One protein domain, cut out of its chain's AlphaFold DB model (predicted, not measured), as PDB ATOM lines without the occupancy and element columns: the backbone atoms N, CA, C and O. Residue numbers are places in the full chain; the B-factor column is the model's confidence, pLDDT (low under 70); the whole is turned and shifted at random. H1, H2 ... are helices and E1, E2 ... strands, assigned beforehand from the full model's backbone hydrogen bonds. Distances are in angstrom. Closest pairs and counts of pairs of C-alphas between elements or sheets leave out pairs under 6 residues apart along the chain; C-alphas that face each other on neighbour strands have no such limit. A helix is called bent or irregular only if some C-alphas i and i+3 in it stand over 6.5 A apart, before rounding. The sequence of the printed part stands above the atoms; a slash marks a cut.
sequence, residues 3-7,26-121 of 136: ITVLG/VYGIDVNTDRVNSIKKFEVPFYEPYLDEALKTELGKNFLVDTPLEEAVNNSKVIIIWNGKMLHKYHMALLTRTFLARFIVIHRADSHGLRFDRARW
ATOM      1  N   ILE A   3      27.527   0.101  42.822       92.69
ATOM      2  CA  ILE A   3      26.551  -0.119  43.896       92.69
ATOM      3  C   ILE A   3      25.174   0.333  43.399       92.69
ATOM      4  O   ILE A   3      25.046   1.427  42.860       92.69
ATOM      5  N   THR A   4      24.130  -0.458  43.622       93.56
ATOM      6  CA  THR A   4      22.747  -0.014  43.395       93.56
ATOM      7  C   THR A   4      22.056   0.239  44.722       93.56
ATOM      8  O   THR A   4      22.079  -0.618  45.603       93.56
ATOM      9  N   VAL A   5      21.399   1.387  44.846       93.19
ATOM     10  CA  VAL A   5      20.538   1.735  45.975       93.19
ATOM     11  C   VAL A   5      19.092   1.799  45.487       93.19
ATOM     12  O   VAL A   5      18.743   2.628  44.648       93.19
ATOM     13  N   LEU A   6      18.254   0.901  46.006       91.50
ATOM     14  CA  LEU A   6      16.823   0.830  45.721       91.50
ATOM     15  C   LEU A   6      16.039   1.551  46.828       91.50
ATOM     16  O   LEU A   6      15.989   1.104  47.979       91.50
ATOM     17  N   GLY A   7      15.384   2.641  46.444       91.44
ATOM     18  CA  GLY A   7      14.731   3.614  47.310       91.44
ATOM     19  C   GLY A   7      15.642   4.811  47.573       91.44
ATOM     20  O   GLY A   7      16.687   4.665  48.190       91.44
ATOM     21  N   VAL A  26      27.411   4.746  41.716       97.25
ATOM     22  CA  VAL A  26      26.148   4.435  42.373       97.25
ATOM     23  C   VAL A  26      24.985   4.652  41.414       97.25
ATOM     24  O   VAL A  26      24.796   5.748  40.891       97.25
ATOM     25  N   TYR A  27      24.172   3.613  41.238       97.00
ATOM     26  CA  TYR A  27      22.842   3.723  40.649       97.00
ATOM     27  C   TYR A  27      21.812   3.952  41.754       97.00
ATOM     28  O   TYR A  27      21.678   3.128  42.658       97.00
ATOM     29  N   GLY A  28      21.071   5.048  41.677       95.69
ATOM     30  CA  GLY A  28      19.903   5.317  42.500       95.69
ATOM     31  C   GLY A  28      18.626   4.967  41.754       95.69
ATOM     32  O   GLY A  28      18.382   5.501  40.681       95.69
ATOM     33  N   ILE A  29      17.791   4.100  42.321       93.56
ATOM     34  CA  ILE A  29      16.520   3.698  41.708       93.56
ATOM     35  C   ILE A  29      15.390   3.965  42.694       93.56
ATOM     36  O   ILE A  29      15.449   3.528  43.841       93.56
ATOM     37  N   ASP A  30      14.320   4.618  42.251       91.38
ATOM     38  CA  ASP A  30      13.095   4.792  43.032       91.38
ATOM     39  C   ASP A  30      11.857   4.546  42.154       91.38
ATOM     40  O   ASP A  30      11.909   4.647  40.934       91.38
ATOM     41  N   VAL A  31      10.741   4.184  42.782       88.69
ATOM     42  CA  VAL A  31       9.433   3.979  42.140       88.69
ATOM     43  C   VAL A  31       8.602   5.246  42.173       88.69
ATOM     44  O   VAL A  31       7.650   5.358  41.408       88.69
ATOM     45  N   ASN A  32       8.923   6.173  43.079       89.88
ATOM     46  CA  ASN A  32       8.321   7.488  43.101       89.88
ATOM     47  C   ASN A  32       8.980   8.337  42.005       89.88
ATOM     48  O   ASN A  32      10.115   8.794  42.153       89.88
ATOM     49  N   THR A  33       8.256   8.519  40.903       90.88
ATOM     50  CA  THR A  33       8.704   9.279  39.732       90.88
ATOM     51  C   THR A  33       8.921  10.753  40.040       90.88
ATOM     52  O   THR A  33       9.874  11.334  39.532       90.88
ATOM     53  N   ASP A  34       8.101  11.351  40.904       92.75
ATOM     54  CA  ASP A  34       8.231  12.765  41.274       92.75
ATOM     55  C   ASP A  34       9.555  13.003  41.995       92.75
ATOM     56  O   ASP A  34      10.301  13.920  41.660       92.75
ATOM     57  N   ARG A  35       9.913  12.089  42.903       92.44
ATOM     58  CA  ARG A  35      11.198  12.106  43.600       92.44
ATOM     59  C   ARG A  35      12.374  11.997  42.635       92.44
ATOM     60  O   ARG A  35      13.329  12.758  42.748       92.44
ATOM     61  N   VAL A  36      12.308  11.051  41.699       94.50
ATOM     62  CA  VAL A  36      13.332  10.882  40.657       94.50
ATOM     63  C   VAL A  36      13.477  12.166  39.840       94.50
ATOM     64  O   VAL A  36      14.596  12.618  39.607       94.50
ATOM     65  N   ASN A  37      12.363  12.783  39.451       95.25
ATOM     66  CA  ASN A  37      12.358  14.010  38.662       95.25
ATOM     67  C   ASN A  37      12.940  15.205  39.428       95.25
ATOM     68  O   ASN A  37      13.731  15.943  38.847       95.25
ATOM     69  N   SER A  38      12.614  15.378  40.712       95.12
ATOM     70  CA  SER A  38      13.240  16.405  41.561       95.12
ATOM     71  C   SER A  38      14.750  16.197  41.660       95.12
ATOM     72  O   SER A  38      15.523  17.112  41.388       95.12
ATOM     73  N   ILE A  39      15.197  14.964  41.919       96.56
ATOM     74  CA  ILE A  39      16.628  14.655  42.016       96.56
ATOM     75  C   ILE A  39      17.347  14.957  40.694       96.56
ATOM     76  O   ILE A  39      18.418  15.558  40.711       96.56
ATOM     77  N   LYS A  40      16.753  14.612  39.541       95.69
ATOM     78  CA  LYS A  40      17.295  14.955  38.210       95.69
ATOM     79  C   LYS A  40      17.421  16.464  37.975       95.69
ATOM     80  O   LYS A  40      18.274  16.881  37.201       95.69
ATOM     81  N   LYS A  41      16.593  17.270  38.640       96.25
ATOM     82  CA  LYS A  41      16.656  18.738  38.632       96.25
ATOM     83  C   LYS A  41      17.603  19.309  39.690       96.25
ATOM     84  O   LYS A  41      17.629  20.518  39.877       96.25
ATOM     85  N   PHE A  42      18.399  18.464  40.350       95.81
ATOM     86  CA  PHE A  42      19.274  18.841  41.463       95.81
ATOM     87  C   PHE A  42      18.517  19.380  42.689       95.81
ATOM     88  O   PHE A  42      19.082  20.132  43.481       95.81
ATOM     89  N   GLU A  43      17.256  18.976  42.860       94.50
ATOM     90  CA  GLU A  43      16.411  19.346  43.996       94.50
ATOM     91  C   GLU A  43      16.313  18.171  44.977       94.50
ATOM     92  O   GLU A  43      15.880  17.068  44.617       94.50
ATOM     93  N   VAL A  44      16.699  18.398  46.234       92.12
ATOM     94  CA  VAL A  44      16.540  17.401  47.295       92.12
ATOM     95  C   VAL A  44      15.117  17.495  47.878       92.12
ATOM     96  O   VAL A  44      14.669  18.572  48.265       92.12
ATOM     97  N   PRO A  45      14.381  16.374  47.985       84.19
ATOM     98  CA  PRO A  45      12.967  16.364  48.379       84.19
ATOM     99  C   PRO A  45      12.727  16.483  49.899       84.19
ATOM    100  O   PRO A  45      11.605  16.284  50.363       84.19
ATOM    101  N   PHE A  46      13.771  16.725  50.692       89.56
ATOM    102  CA  PHE A  46      13.734  16.871  52.148       89.56
ATOM    103  C   PHE A  46      14.975  17.640  52.620       89.56
ATOM    104  O   PHE A  46      15.979  17.694  51.916       89.56
ATOM    105  N   TYR A  47      14.923  18.213  53.819       89.31
ATOM    106  CA  TYR A  47      16.061  18.937  54.380       89.31
ATOM    107  C   TYR A  47      17.047  17.980  55.058       89.31
ATOM    108  O   TYR A  47      16.660  17.223  55.945       89.31
ATOM    109  N   GLU A  48      18.311  18.045  54.647       90.00
ATOM    110  CA  GLU A  48      19.449  17.416  55.317       90.00
ATOM    111  C   GLU A  48      20.695  18.282  55.054       90.00
ATOM    112  O   GLU A  48      20.957  18.617  53.890       90.00
ATOM    113  N   PRO A  49      21.472  18.665  56.084       90.88
ATOM    114  CA  PRO A  49      22.644  19.513  55.900       90.88
ATOM    115  C   PRO A  49      23.617  18.969  54.845       90.88
ATOM    116  O   PRO A  49      23.986  17.795  54.855       90.88
ATOM    117  N   TYR A  50      24.061  19.849  53.943       91.62
ATOM    118  CA  TYR A  50      25.051  19.569  52.888       91.62
ATOM    119  C   TYR A  50      24.620  18.559  51.809       91.62
ATOM    120  O   TYR A  50      25.421  18.213  50.932       91.62
ATOM    121  N   LEU A  51      23.370  18.084  51.824       93.75
ATOM    122  CA  LEU A  51      22.907  17.085  50.862       93.75
ATOM    123  C   LEU A  51      22.722  17.669  49.455       93.75
ATOM    124  O   LEU A  51      23.080  17.011  48.480       93.75
ATOM    125  N   ASP A  52      22.250  18.914  49.346       94.75
ATOM    126  CA  ASP A  52      22.118  19.623  48.064       94.75
ATOM    127  C   ASP A  52      23.471  19.783  47.357       94.75
ATOM    128  O   ASP A  52      23.594  19.571  46.151       94.75
ATOM    129  N   GLU A  53      24.516  20.121  48.114       95.56
ATOM    130  CA  GLU A  53      25.882  20.260  47.598       95.56
ATOM    131  C   GLU A  53      26.447  18.916  47.135       95.56
ATOM    132  O   GLU A  53      27.062  18.820  46.068       95.56
ATOM    133  N   ALA A  54      26.211  17.860  47.919       96.56
ATOM    134  CA  ALA A  54      26.591  16.502  47.550       96.56
ATOM    135  C   ALA A  54      25.877  16.061  46.266       96.56
ATOM    136  O   ALA A  54      26.519  15.519  45.367       96.56
ATOM    137  N   LEU A  55      24.575  16.342  46.148       97.50
ATOM    138  CA  LEU A  55      23.797  16.019  44.959       97.50
ATOM    139  C   LEU A  55      24.340  16.751  43.727       97.50
ATOM    140  O   LEU A  55      24.606  16.111  42.714       97.50
ATOM    141  N   LYS A  56      24.578  18.063  43.832       96.88
ATOM    142  CA  LYS A  56      25.164  18.884  42.757       96.88
ATOM    143  C   LYS A  56      26.533  18.391  42.303       96.88
ATOM    144  O   LYS A  56      26.841  18.456  41.119       96.88
ATOM    145  N   THR A  57      27.345  17.894  43.231       97.38
ATOM    146  CA  THR A  57      28.707  17.433  42.931       97.38
ATOM    147  C   THR A  57      28.725  16.043  42.294       97.38
ATOM    148  O   THR A  57      29.558  15.760  41.429       97.38
ATOM    149  N   GLU A  58      27.840  15.149  42.739       98.06
ATOM    150  CA  GLU A  58      27.928  13.727  42.406       98.06
ATOM    151  C   GLU A  58      26.954  13.276  41.312       98.06
ATOM    152  O   GLU A  58      27.257  12.299  40.613       98.06
ATOM    153  N   LEU A  59      25.814  13.955  41.132       97.69
ATOM    154  CA  LEU A  59      24.824  13.599  40.113       97.69
ATOM    155  C   LEU A  59      25.417  13.738  38.705       97.69
ATOM    156  O   LEU A  59      26.031  14.743  38.363       97.69
ATOM    157  N   GLY A  60      25.268  12.695  37.889       95.88
ATOM    158  CA  GLY A  60      25.863  12.600  36.551       95.88
ATOM    159  C   GLY A  60      27.346  12.211  36.548       95.88
ATOM    160  O   GLY A  60      27.857  11.768  35.522       95.88
ATOM    161  N   LYS A  61      28.039  12.301  37.690       96.31
ATOM    162  CA  LYS A  61      29.446  11.906  37.834       96.31
ATOM    163  C   LYS A  61      29.570  10.502  38.408       96.31
ATOM    164  O   LYS A  61      29.973   9.565  37.715       96.31
ATOM    165  N   ASN A  62      29.267  10.354  39.692       97.81
ATOM    166  CA  ASN A  62      29.346   9.086  40.416       97.81
ATOM    167  C   ASN A  62      27.972   8.589  40.865       97.81
ATOM    168  O   ASN A  62      27.876   7.450  41.309       97.81
ATOM    169  N   PHE A  63      26.932   9.411  40.740       98.19
ATOM    170  CA  PHE A  63      25.558   9.067  41.065       98.19
ATOM    171  C   PHE A  63      24.665   9.198  39.826       98.19
ATOM    172  O   PHE A  63      24.654  10.241  39.175       98.19
ATOM    173  N   LEU A  64      23.927   8.141  39.489       97.50
ATOM    174  CA  LEU A  64      23.063   8.059  38.307       97.50
ATOM    175  C   LEU A  64      21.658   7.609  38.721       97.50
ATOM    176  O   LEU A  64      21.533   6.628  39.445       97.50
ATOM    177  N   VAL A  65      20.611   8.310  38.270       93.81
ATOM    178  CA  VAL A  65      19.225   8.134  38.774       93.81
ATOM    179  C   VAL A  65      18.218   7.748  37.677       93.81
ATOM    180  O   VAL A  65      17.024   7.627  37.928       93.81
ATOM    181  N   ASP A  66      18.693   7.521  36.448       86.94
ATOM    182  CA  ASP A  66      17.851   7.202  35.278       86.94
ATOM    183  C   ASP A  66      18.157   5.847  34.634       86.94
ATOM    184  O   ASP A  66      17.831   5.589  33.480       86.94
ATOM    185  N   THR A  67      18.857   4.980  35.354       91.50
ATOM    186  CA  THR A  67      19.274   3.692  34.806       91.50
ATOM    187  C   THR A  67      18.125   2.688  34.900       91.50
ATOM    188  O   THR A  67      17.532   2.554  35.976       91.50
ATOM    189  N   PRO A  68      17.812   1.934  33.829       90.25
ATOM    190  CA  PRO A  68      16.852   0.843  33.900       90.25
ATOM    191  C   PRO A  68      17.217  -0.143  35.013       90.25
ATOM    192  O   PRO A  68      18.379  -0.521  35.169       90.25
ATOM    193  N   LEU A  69      16.224  -0.598  35.782       85.31
ATOM    194  CA  LEU A  69      16.462  -1.487  36.923       85.31
ATOM    195  C   LEU A  69      17.269  -2.731  36.534       85.31
ATOM    196  O   LEU A  69      18.187  -3.108  37.257       85.31
ATOM    197  N   GLU A  70      16.908  -3.385  35.428       84.06
ATOM    198  CA  GLU A  70      17.582  -4.609  34.986       84.06
ATOM    199  C   GLU A  70      19.075  -4.357  34.749       84.06
ATOM    200  O   GLU A  70      19.916  -5.132  35.205       84.06
ATOM    201  N   GLU A  71      19.409  -3.239  34.107       87.50
ATOM    202  CA  GLU A  71      20.789  -2.819  33.888       87.50
ATOM    203  C   GLU A  71      21.502  -2.535  35.217       87.50
ATOM    204  O   GLU A  71      22.589  -3.061  35.462       87.50
ATOM    205  N   ALA A  72      20.872  -1.764  36.108       89.56
ATOM    206  CA  ALA A  72      21.439  -1.420  37.409       89.56
ATOM    207  C   ALA A  72      21.734  -2.675  38.246       89.56
ATOM    208  O   ALA A  72      22.817  -2.808  38.816       89.56
ATOM    209  N   VAL A  73      20.799  -3.627  38.271       83.06
ATOM    210  CA  VAL A  73      20.984  -4.921  38.930       83.06
ATOM    211  C   VAL A  73      22.144  -5.660  38.275       83.06
ATOM    212  O   VAL A  73      23.081  -6.020  38.979       83.06
ATOM    213  N   ASN A  74      22.142  -5.837  36.950       83.75
ATOM    214  CA  ASN A  74      23.153  -6.612  36.223       83.75
ATOM    215  C   ASN A  74      24.576  -6.054  36.343       83.75
ATOM    216  O   ASN A  74      25.517  -6.845  36.393       83.75
ATOM    217  N   ASN A  75      24.738  -4.742  36.474       88.69
ATOM    218  CA  ASN A  75      26.052  -4.107  36.559       88.69
ATOM    219  C   ASN A  75      26.569  -3.944  37.997       88.69
ATOM    220  O   ASN A  75      27.745  -3.630  38.199       88.69
ATOM    221  N   SER A  76      25.734  -4.193  39.007       85.88
ATOM    222  CA  SER A  76      26.094  -3.983  40.408       85.88
ATOM    223  C   SER A  76      26.691  -5.208  41.089       85.88
ATOM    224  O   SER A  76      26.253  -6.347  40.910       85.88
ATOM    225  N   LYS A  77      27.698  -4.963  41.936       83.50
ATOM    226  CA  LYS A  77      28.249  -5.981  42.851       83.50
ATOM    227  C   LYS A  77      27.501  -6.017  44.185       83.50
ATOM    228  O   LYS A  77      27.410  -7.070  44.812       83.50
ATOM    229  N   VAL A  78      26.971  -4.868  44.604       85.94
ATOM    230  CA  VAL A  78      26.232  -4.682  45.857       85.94
ATOM    231  C   VAL A  78      24.905  -4.010  45.544       85.94
ATOM    232  O   VAL A  78      24.872  -3.037  44.790       85.94
ATOM    233  N   ILE A  79      23.825  -4.528  46.124       86.81
ATOM    234  CA  ILE A  79      22.484  -3.954  46.005       86.81
ATOM    235  C   ILE A  79      21.965  -3.690  47.417       86.81
ATOM    236  O   ILE A  79      21.896  -4.600  48.243       86.81
ATOM    237  N   ILE A  80      21.616  -2.438  47.694       86.94
ATOM    238  CA  ILE A  80      21.107  -1.984  48.986       86.94
ATOM    239  C   ILE A  80      19.634  -1.636  48.816       86.94
ATOM    240  O   ILE A  80      19.276  -0.893  47.903       86.94
ATOM    241  N   ILE A  81      18.776  -2.171  49.682       84.44
ATOM    242  CA  ILE A  81      17.322  -2.007  49.581       84.44
ATOM    243  C   ILE A  81      16.806  -1.370  50.868       84.44
ATOM    244  O   ILE A  81      16.902  -1.980  51.929       84.44
ATOM    245  N   TRP A  82      16.236  -0.168  50.762       76.25
ATOM    246  CA  TRP A  82      15.775   0.615  51.920       76.25
ATOM    247  C   TRP A  82      14.259   0.608  52.132       76.25
ATOM    248  O   TRP A  82      13.769   1.140  53.123       76.25
ATOM    249  N   ASN A  83      13.481   0.024  51.219       66.88
ATOM    250  CA  ASN A  83      12.025  -0.018  51.348       66.88
ATOM    251  C   ASN A  83      11.474  -1.415  51.030       66.88
ATOM    252  O   ASN A  83      11.704  -1.959  49.954       66.88
ATOM    253  N   GLY A  84      10.687  -1.984  51.945       56.78
ATOM    254  CA  GLY A  84      10.075  -3.306  51.779       56.78
ATOM    255  C   GLY A  84       9.120  -3.420  50.580       56.78
ATOM    256  O   GLY A  84       9.027  -4.491  49.984       56.78
ATOM    257  N   LYS A  85       8.467  -2.325  50.150       60.44
ATOM    258  CA  LYS A  85       7.651  -2.325  48.916       60.44
ATOM    259  C   LYS A  85       8.503  -2.573  47.667       60.44
ATOM    260  O   LYS A  85       8.047  -3.210  46.719       60.44
ATOM    261  N   MET A  86       9.751  -2.109  47.689       63.97
ATOM    262  CA  MET A  86      10.722  -2.351  46.623       63.97
ATOM    263  C   MET A  86      11.134  -3.813  46.587       63.97
ATOM    264  O   MET A  86      11.240  -4.387  45.511       63.97
ATOM    265  N   LEU A  87      11.300  -4.439  47.756       61.69
ATOM    266  CA  LEU A  87      11.664  -5.850  47.835       61.69
ATOM    267  C   LEU A  87      10.660  -6.724  47.076       61.69
ATOM    268  O   LEU A  87      11.083  -7.541  46.272       61.69
ATOM    269  N   HIS A  88       9.352  -6.502  47.248       60.88
ATOM    270  CA  HIS A  88       8.319  -7.273  46.545       60.88
ATOM    271  C   HIS A  88       8.331  -7.040  45.027       60.88
ATOM    272  O   HIS A  88       8.280  -7.994  44.253       60.88
ATOM    273  N   LYS A  89       8.448  -5.776  44.593       57.56
ATOM    274  CA  LYS A  89       8.463  -5.412  43.166       57.56
ATOM    275  C   LYS A  89       9.719  -5.918  42.448       57.56
ATOM    276  O   LYS A  89       9.664  -6.260  41.272       57.56
ATOM    277  N   TYR A  90      10.841  -5.991  43.161       64.62
ATOM    278  CA  TYR A  90      12.140  -6.374  42.607       64.62
ATOM    279  C   TYR A  90      12.519  -7.837  42.876       64.62
ATOM    280  O   TYR A  90      13.482  -8.326  42.289       64.62
ATOM    281  N   HIS A  91      11.725  -8.563  43.674       59.47
ATOM    282  CA  HIS A  91      11.879 -10.000  43.923       59.47
ATOM    283  C   HIS A  91      11.879 -10.800  42.614       59.47
ATOM    284  O   HIS A  91      12.737 -11.649  42.406       59.47
ATOM    285  N   MET A  92      10.968 -10.485  41.685       51.53
ATOM    286  CA  MET A  92      10.866 -11.187  40.399       51.53
ATOM    287  C   MET A  92      12.075 -10.926  39.487       51.53
ATOM    288  O   MET A  92      12.585 -11.859  38.878       51.53
ATOM    289  N   ALA A  93      12.576  -9.687  39.440       54.41
ATOM    290  CA  ALA A  93      13.742  -9.321  38.630       54.41
ATOM    291  C   ALA A  93      15.058  -9.924  39.162       54.41
ATOM    292  O   ALA A  93      15.987 -10.161  38.397       54.41
ATOM    293  N   LEU A  94      15.137 -10.182  40.472       55.38
ATOM    294  CA  LEU A  94      16.297 -10.805  41.118       55.38
ATOM    295  C   LEU A  94      16.282 -12.343  41.037       55.38
ATOM    296  O   LEU A  94      17.341 -12.955  41.135       55.38
ATOM    297  N   LEU A  95      15.109 -12.967  40.866       53.31
ATOM    298  CA  LEU A  95      14.942 -14.428  40.842       53.31
ATOM    299  C   LEU A  95      15.166 -15.068  39.465       53.31
ATOM    300  O   LEU A  95      15.492 -16.252  39.398       53.31
ATOM    301  N   THR A  96      14.987 -14.329  38.369       48.50
ATOM    302  CA  THR A  96      15.010 -14.896  37.007       48.50
ATOM    303  C   THR A  96      16.406 -15.182  36.461       48.50
ATOM    304  O   THR A  96      16.526 -15.836  35.426       48.50
ATOM    305  N   ARG A  97      17.479 -14.747  37.131       50.31
ATOM    306  CA  ARG A  97      18.854 -15.015  36.695       50.31
ATOM    307  C   ARG A  97      19.700 -15.496  37.869       50.31
ATOM    308  O   ARG A  97      19.894 -14.790  38.850       50.31
ATOM    309  N   THR A  98      20.192 -16.724  37.766       43.69
ATOM    310  CA  THR A  98      21.172 -17.367  38.651       43.69
ATOM    311  C   THR A  98      22.357 -16.429  38.909       43.69
ATOM    312  O   THR A  98      23.189 -16.233  38.028       43.69
ATOM    313  N   PHE A  99      22.448 -15.827  40.101       45.03
ATOM    314  CA  PHE A  99      23.501 -14.854  40.408       45.03
ATOM    315  C   PHE A  99      24.545 -15.397  41.386       45.03
ATOM    316  O   PHE A  99      24.280 -15.660  42.560       45.03
ATOM    317  N   LEU A 100      25.772 -15.500  40.876       38.34
ATOM    318  CA  LEU A 100      27.006 -15.669  41.630       38.34
ATOM    319  C   LEU A 100      27.119 -14.534  42.678       38.34
ATOM    320  O   LEU A 100      27.277 -13.370  42.324       38.34
ATOM    321  N   ALA A 101      26.984 -14.875  43.964       45.75
ATOM    322  CA  ALA A 101      27.369 -14.093  45.148       45.75
ATOM    323  C   ALA A 101      27.233 -12.549  45.067       45.75
ATOM    324  O   ALA A 101      28.223 -11.825  45.180       45.75
ATOM    325  N   ARG A 102      26.005 -12.028  44.957       53.78
ATOM    326  CA  ARG A 102      25.721 -10.604  45.224       53.78
ATOM    327  C   ARG A 102      25.372 -10.387  46.689       53.78
ATOM    328  O   ARG A 102      24.542 -11.107  47.243       53.78
ATOM    329  N   PHE A 103      25.993  -9.389  47.313       55.00
ATOM    330  CA  PHE A 103      25.616  -8.967  48.660       55.00
ATOM    331  C   PHE A 103      24.396  -8.061  48.559       55.00
ATOM    332  O   PHE A 103      24.493  -6.917  48.108       55.00
ATOM    333  N   ILE A 104      23.248  -8.607  48.954       59.78
ATOM    334  CA  ILE A 104      22.030  -7.835  49.150       59.78
ATOM    335  C   ILE A 104      22.023  -7.419  50.617       59.78
ATOM    336  O   ILE A 104      21.953  -8.266  51.509       59.78
ATOM    337  N   VAL A 105      22.146  -6.119  50.861       60.62
ATOM    338  CA  VAL A 105      21.968  -5.556  52.200       60.62
ATOM    339  C   VAL A 105      20.545  -5.030  52.255       60.62
ATOM    340  O   VAL A 105      20.212  -4.035  51.604       60.62
ATOM    341  N   ILE A 106      19.688  -5.750  52.971       57.09
ATOM    342  CA  ILE A 106      18.312  -5.323  53.198       57.09
ATOM    343  C   ILE A 106      18.307  -4.532  54.492       57.09
ATOM    344  O   ILE A 106      18.695  -5.036  55.545       57.09
ATOM    345  N   HIS A 107      17.849  -3.295  54.389       56.94
ATOM    346  CA  HIS A 107      17.632  -2.449  55.535       56.94
ATOM    347  C   HIS A 107      16.151  -2.354  55.853       56.94
ATOM    348  O   HIS A 107      15.337  -1.944  55.023       56.94
ATOM    349  N   ARG A 108      15.815  -2.700  57.096       46.34
ATOM    350  CA  ARG A 108      14.518  -2.418  57.696       46.34
ATOM    351  C   ARG A 108      14.766  -1.477  58.870       46.34
ATOM    352  O   ARG A 108      15.535  -1.807  59.763       46.34
ATOM    353  N   ALA A 109      14.170  -0.292  58.816       38.56
ATOM    354  CA  ALA A 109      14.062   0.567  59.983       38.56
ATOM    355  C   ALA A 109      12.773   0.174  60.712       38.56
ATOM    356  O   ALA A 109      11.676   0.343  60.175       38.56
ATOM    357  N   ASP A 110      12.910  -0.417  61.890       42.72
ATOM    358  CA  ASP A 110      11.848  -0.677  62.853       42.72
ATOM    359  C   ASP A 110      12.040   0.201  64.101       42.72
ATOM    360  O   ASP A 110      13.089   0.810  64.315       42.72
ATOM    361  N   SER A 111      11.003   0.304  64.934       38.06
ATOM    362  CA  SER A 111      10.945   1.151  66.140       38.06
ATOM    363  C   SER A 111      12.002   0.826  67.213       38.06
ATOM    364  O   SER A 111      12.030   1.472  68.257       38.06
ATOM    365  N   HIS A 112      12.871  -0.161  66.975       43.06
ATOM    366  CA  HIS A 112      13.912  -0.639  67.888       43.06
ATOM    367  C   HIS A 112      15.347  -0.413  67.379       43.06
ATOM    368  O   HIS A 112      16.292  -0.885  68.005       43.06
ATOM    369  N   GLY A 113      15.532   0.332  66.282       35.03
ATOM    370  CA  GLY A 113      16.851   0.719  65.770       35.03
ATOM    371  C   GLY A 113      17.159   0.174  64.374       35.03
ATOM    372  O   GLY A 113      16.291  -0.328  63.670       35.03
ATOM    373  N   LEU A 114      18.411   0.332  63.935       38.03
ATOM    374  CA  LEU A 114      18.860  -0.093  62.606       38.03
ATOM    375  C   LEU A 114      19.228  -1.583  62.608       38.03
ATOM    376  O   LEU A 114      20.220  -1.969  63.225       38.03
ATOM    377  N   ARG A 115      18.491  -2.412  61.856       41.22
ATOM    378  CA  ARG A 115      18.870  -3.808  61.590       41.22
ATOM    379  C   ARG A 115      19.508  -3.957  60.206       41.22
ATOM    380  O   ARG A 115      18.952  -3.517  59.198       41.22
ATOM    381  N   PHE A 116      20.687  -4.577  60.175       42.56
ATOM    382  CA  PHE A 116      21.421  -4.923  58.958       42.56
ATOM    383  C   PHE A 116      21.294  -6.430  58.713       42.56
ATOM    384  O   PHE A 116      22.058  -7.210  59.282       42.56
ATOM    385  N   ASP A 117      20.370  -6.853  57.848       50.53
ATOM    386  CA  ASP A 117      20.291  -8.261  57.458       50.53
ATOM    387  C   ASP A 117      21.204  -8.519  56.261       50.53
ATOM    388  O   ASP A 117      20.970  -8.076  55.130       50.53
ATOM    389  N   ARG A 118      22.286  -9.260  56.514       41.00
ATOM    390  CA  ARG A 118      23.193  -9.735  55.470       41.00
ATOM    391  C   ARG A 118      22.602 -10.998  54.846       41.00
ATOM    392  O   ARG A 118      22.956 -12.114  55.222       41.00
ATOM    393  N   ALA A 119      21.709 -10.839  53.876       44.78
ATOM    394  CA  ALA A 119      21.179 -11.976  53.134       44.78
ATOM    395  C   ALA A 119      22.208 -12.436  52.085       44.78
ATOM    396  O   ALA A 119      22.368 -11.827  51.026       44.78
ATOM    397  N   ARG A 120      22.924 -13.534  52.363       36.66
ATOM    398  CA  ARG A 120      23.632 -14.278  51.312       36.66
ATOM    399  C   ARG A 120      22.599 -15.160  50.625       36.66
ATOM    400  O   ARG A 120      22.134 -16.123  51.229       36.66
ATOM    401  N   TRP A 121      22.220 -14.820  49.394       38.19
ATOM    402  CA  TRP A 121      21.258 -15.621  48.641       38.19
ATOM    403  C   TRP A 121      21.849 -17.014  48.390       38.19
ATOM    404  O   TRP A 121      22.775 -17.180  47.595       38.19
TER     405      TRP A 121
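This is residues 3 to 7 and 26 to 121 of the 136 residues of the protein "UDPG_MGDP_dh_N domain-containing protein" of Chitinophagaceae bacterium (UniProt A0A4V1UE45). A strongly twisted five-stranded sheet has helices H3 and H4 on one face, while H1 and H2 sit beyond its E2 edge. At the other edge, E4 and E5 form a long hairpin that reaches past the short strands. The printed part has 101 residues, with four named helices and five named strands in the order E1, E2, H1, H2, H3, E3, H4, E4, E5. The mixed sheet runs E2, E1, E3, E4, E5, and the class is mixed, helices and strands. The whole is compact, with a radius of gyration of the C-alphas of 14.3 A and spans of 37 by 35 by 20 A.

E1, residues 3 to 6, begins at C-alpha 3 (26.551, -0.119, 43.896). E2 is residues 26 to 29, H1 residues 33 to 40, H2 residues 51 to 58, H3 residues 69 to 75 and E3 residues 78 to 81. H4, residues 84 to 95, is 16.3 A long and begins at C-alpha 84 (10.075, -3.306, 51.779). E4, residues 103 to 110, measures 21.4 A, and E5, residues 113 to 120, 21.9 A, ending at C-alpha 120 (23.632, -14.278, 51.312).

E1 is parallel to E2, with N 5 and O 27 2.8 A apart, and to E3, with N 4 and O 78 2.9 A apart. E3 and E4 are parallel, with N 107 and O 81 at 2.9 A. The hairpin E4 and E5 is antiparallel at 155 degrees, with N 113 and O 110 at 3.2 A. E3, H4 and E4 make a strand-helix-strand unit, two parallel neighbour strands with a helix between, and its crossover is right-handed. H3 and H4 are on the same face of the sheet, giving two layers, helices on one face of a sheet. H3, at a height over the sheet of 9.0 A, lies over E1 and runs along the strands, at 18 degrees to E1 on the local plane; its closest C-alpha to E1 is that of Ala 72, 6.3 A from Thr 4. H4, at a height of 8.9 A, lies only just over none of the strands, with 2 C-alphas falling on E1 and 2 on E3. H4 is only just irregular, with C-alphas 89 and 92 6.8 A apart. H1 and H2 are not on the sheet; they are close but not clearly touching, with C-alphas of Ile 39 and Leu 55 closest at 7.9 A. Residues 63 to 64 pair parallel with residues 26 to 27 of E2. Every O i to N i+4 pair is within hydrogen-bond range in H1, H2 and H3, and 6 of 8 are in H4.

The C-alphas of Pro 49 and Thr 98, the two farthest apart, are 40.7 A apart. Residues 8 to 25 are not printed, and C-alphas 7 and 26 stand 12.5 A apart across the cut. Of the links printed whole, none is long. The mean pLDDT of the printed part is 75.7, and residues 83 to 121 are under 70.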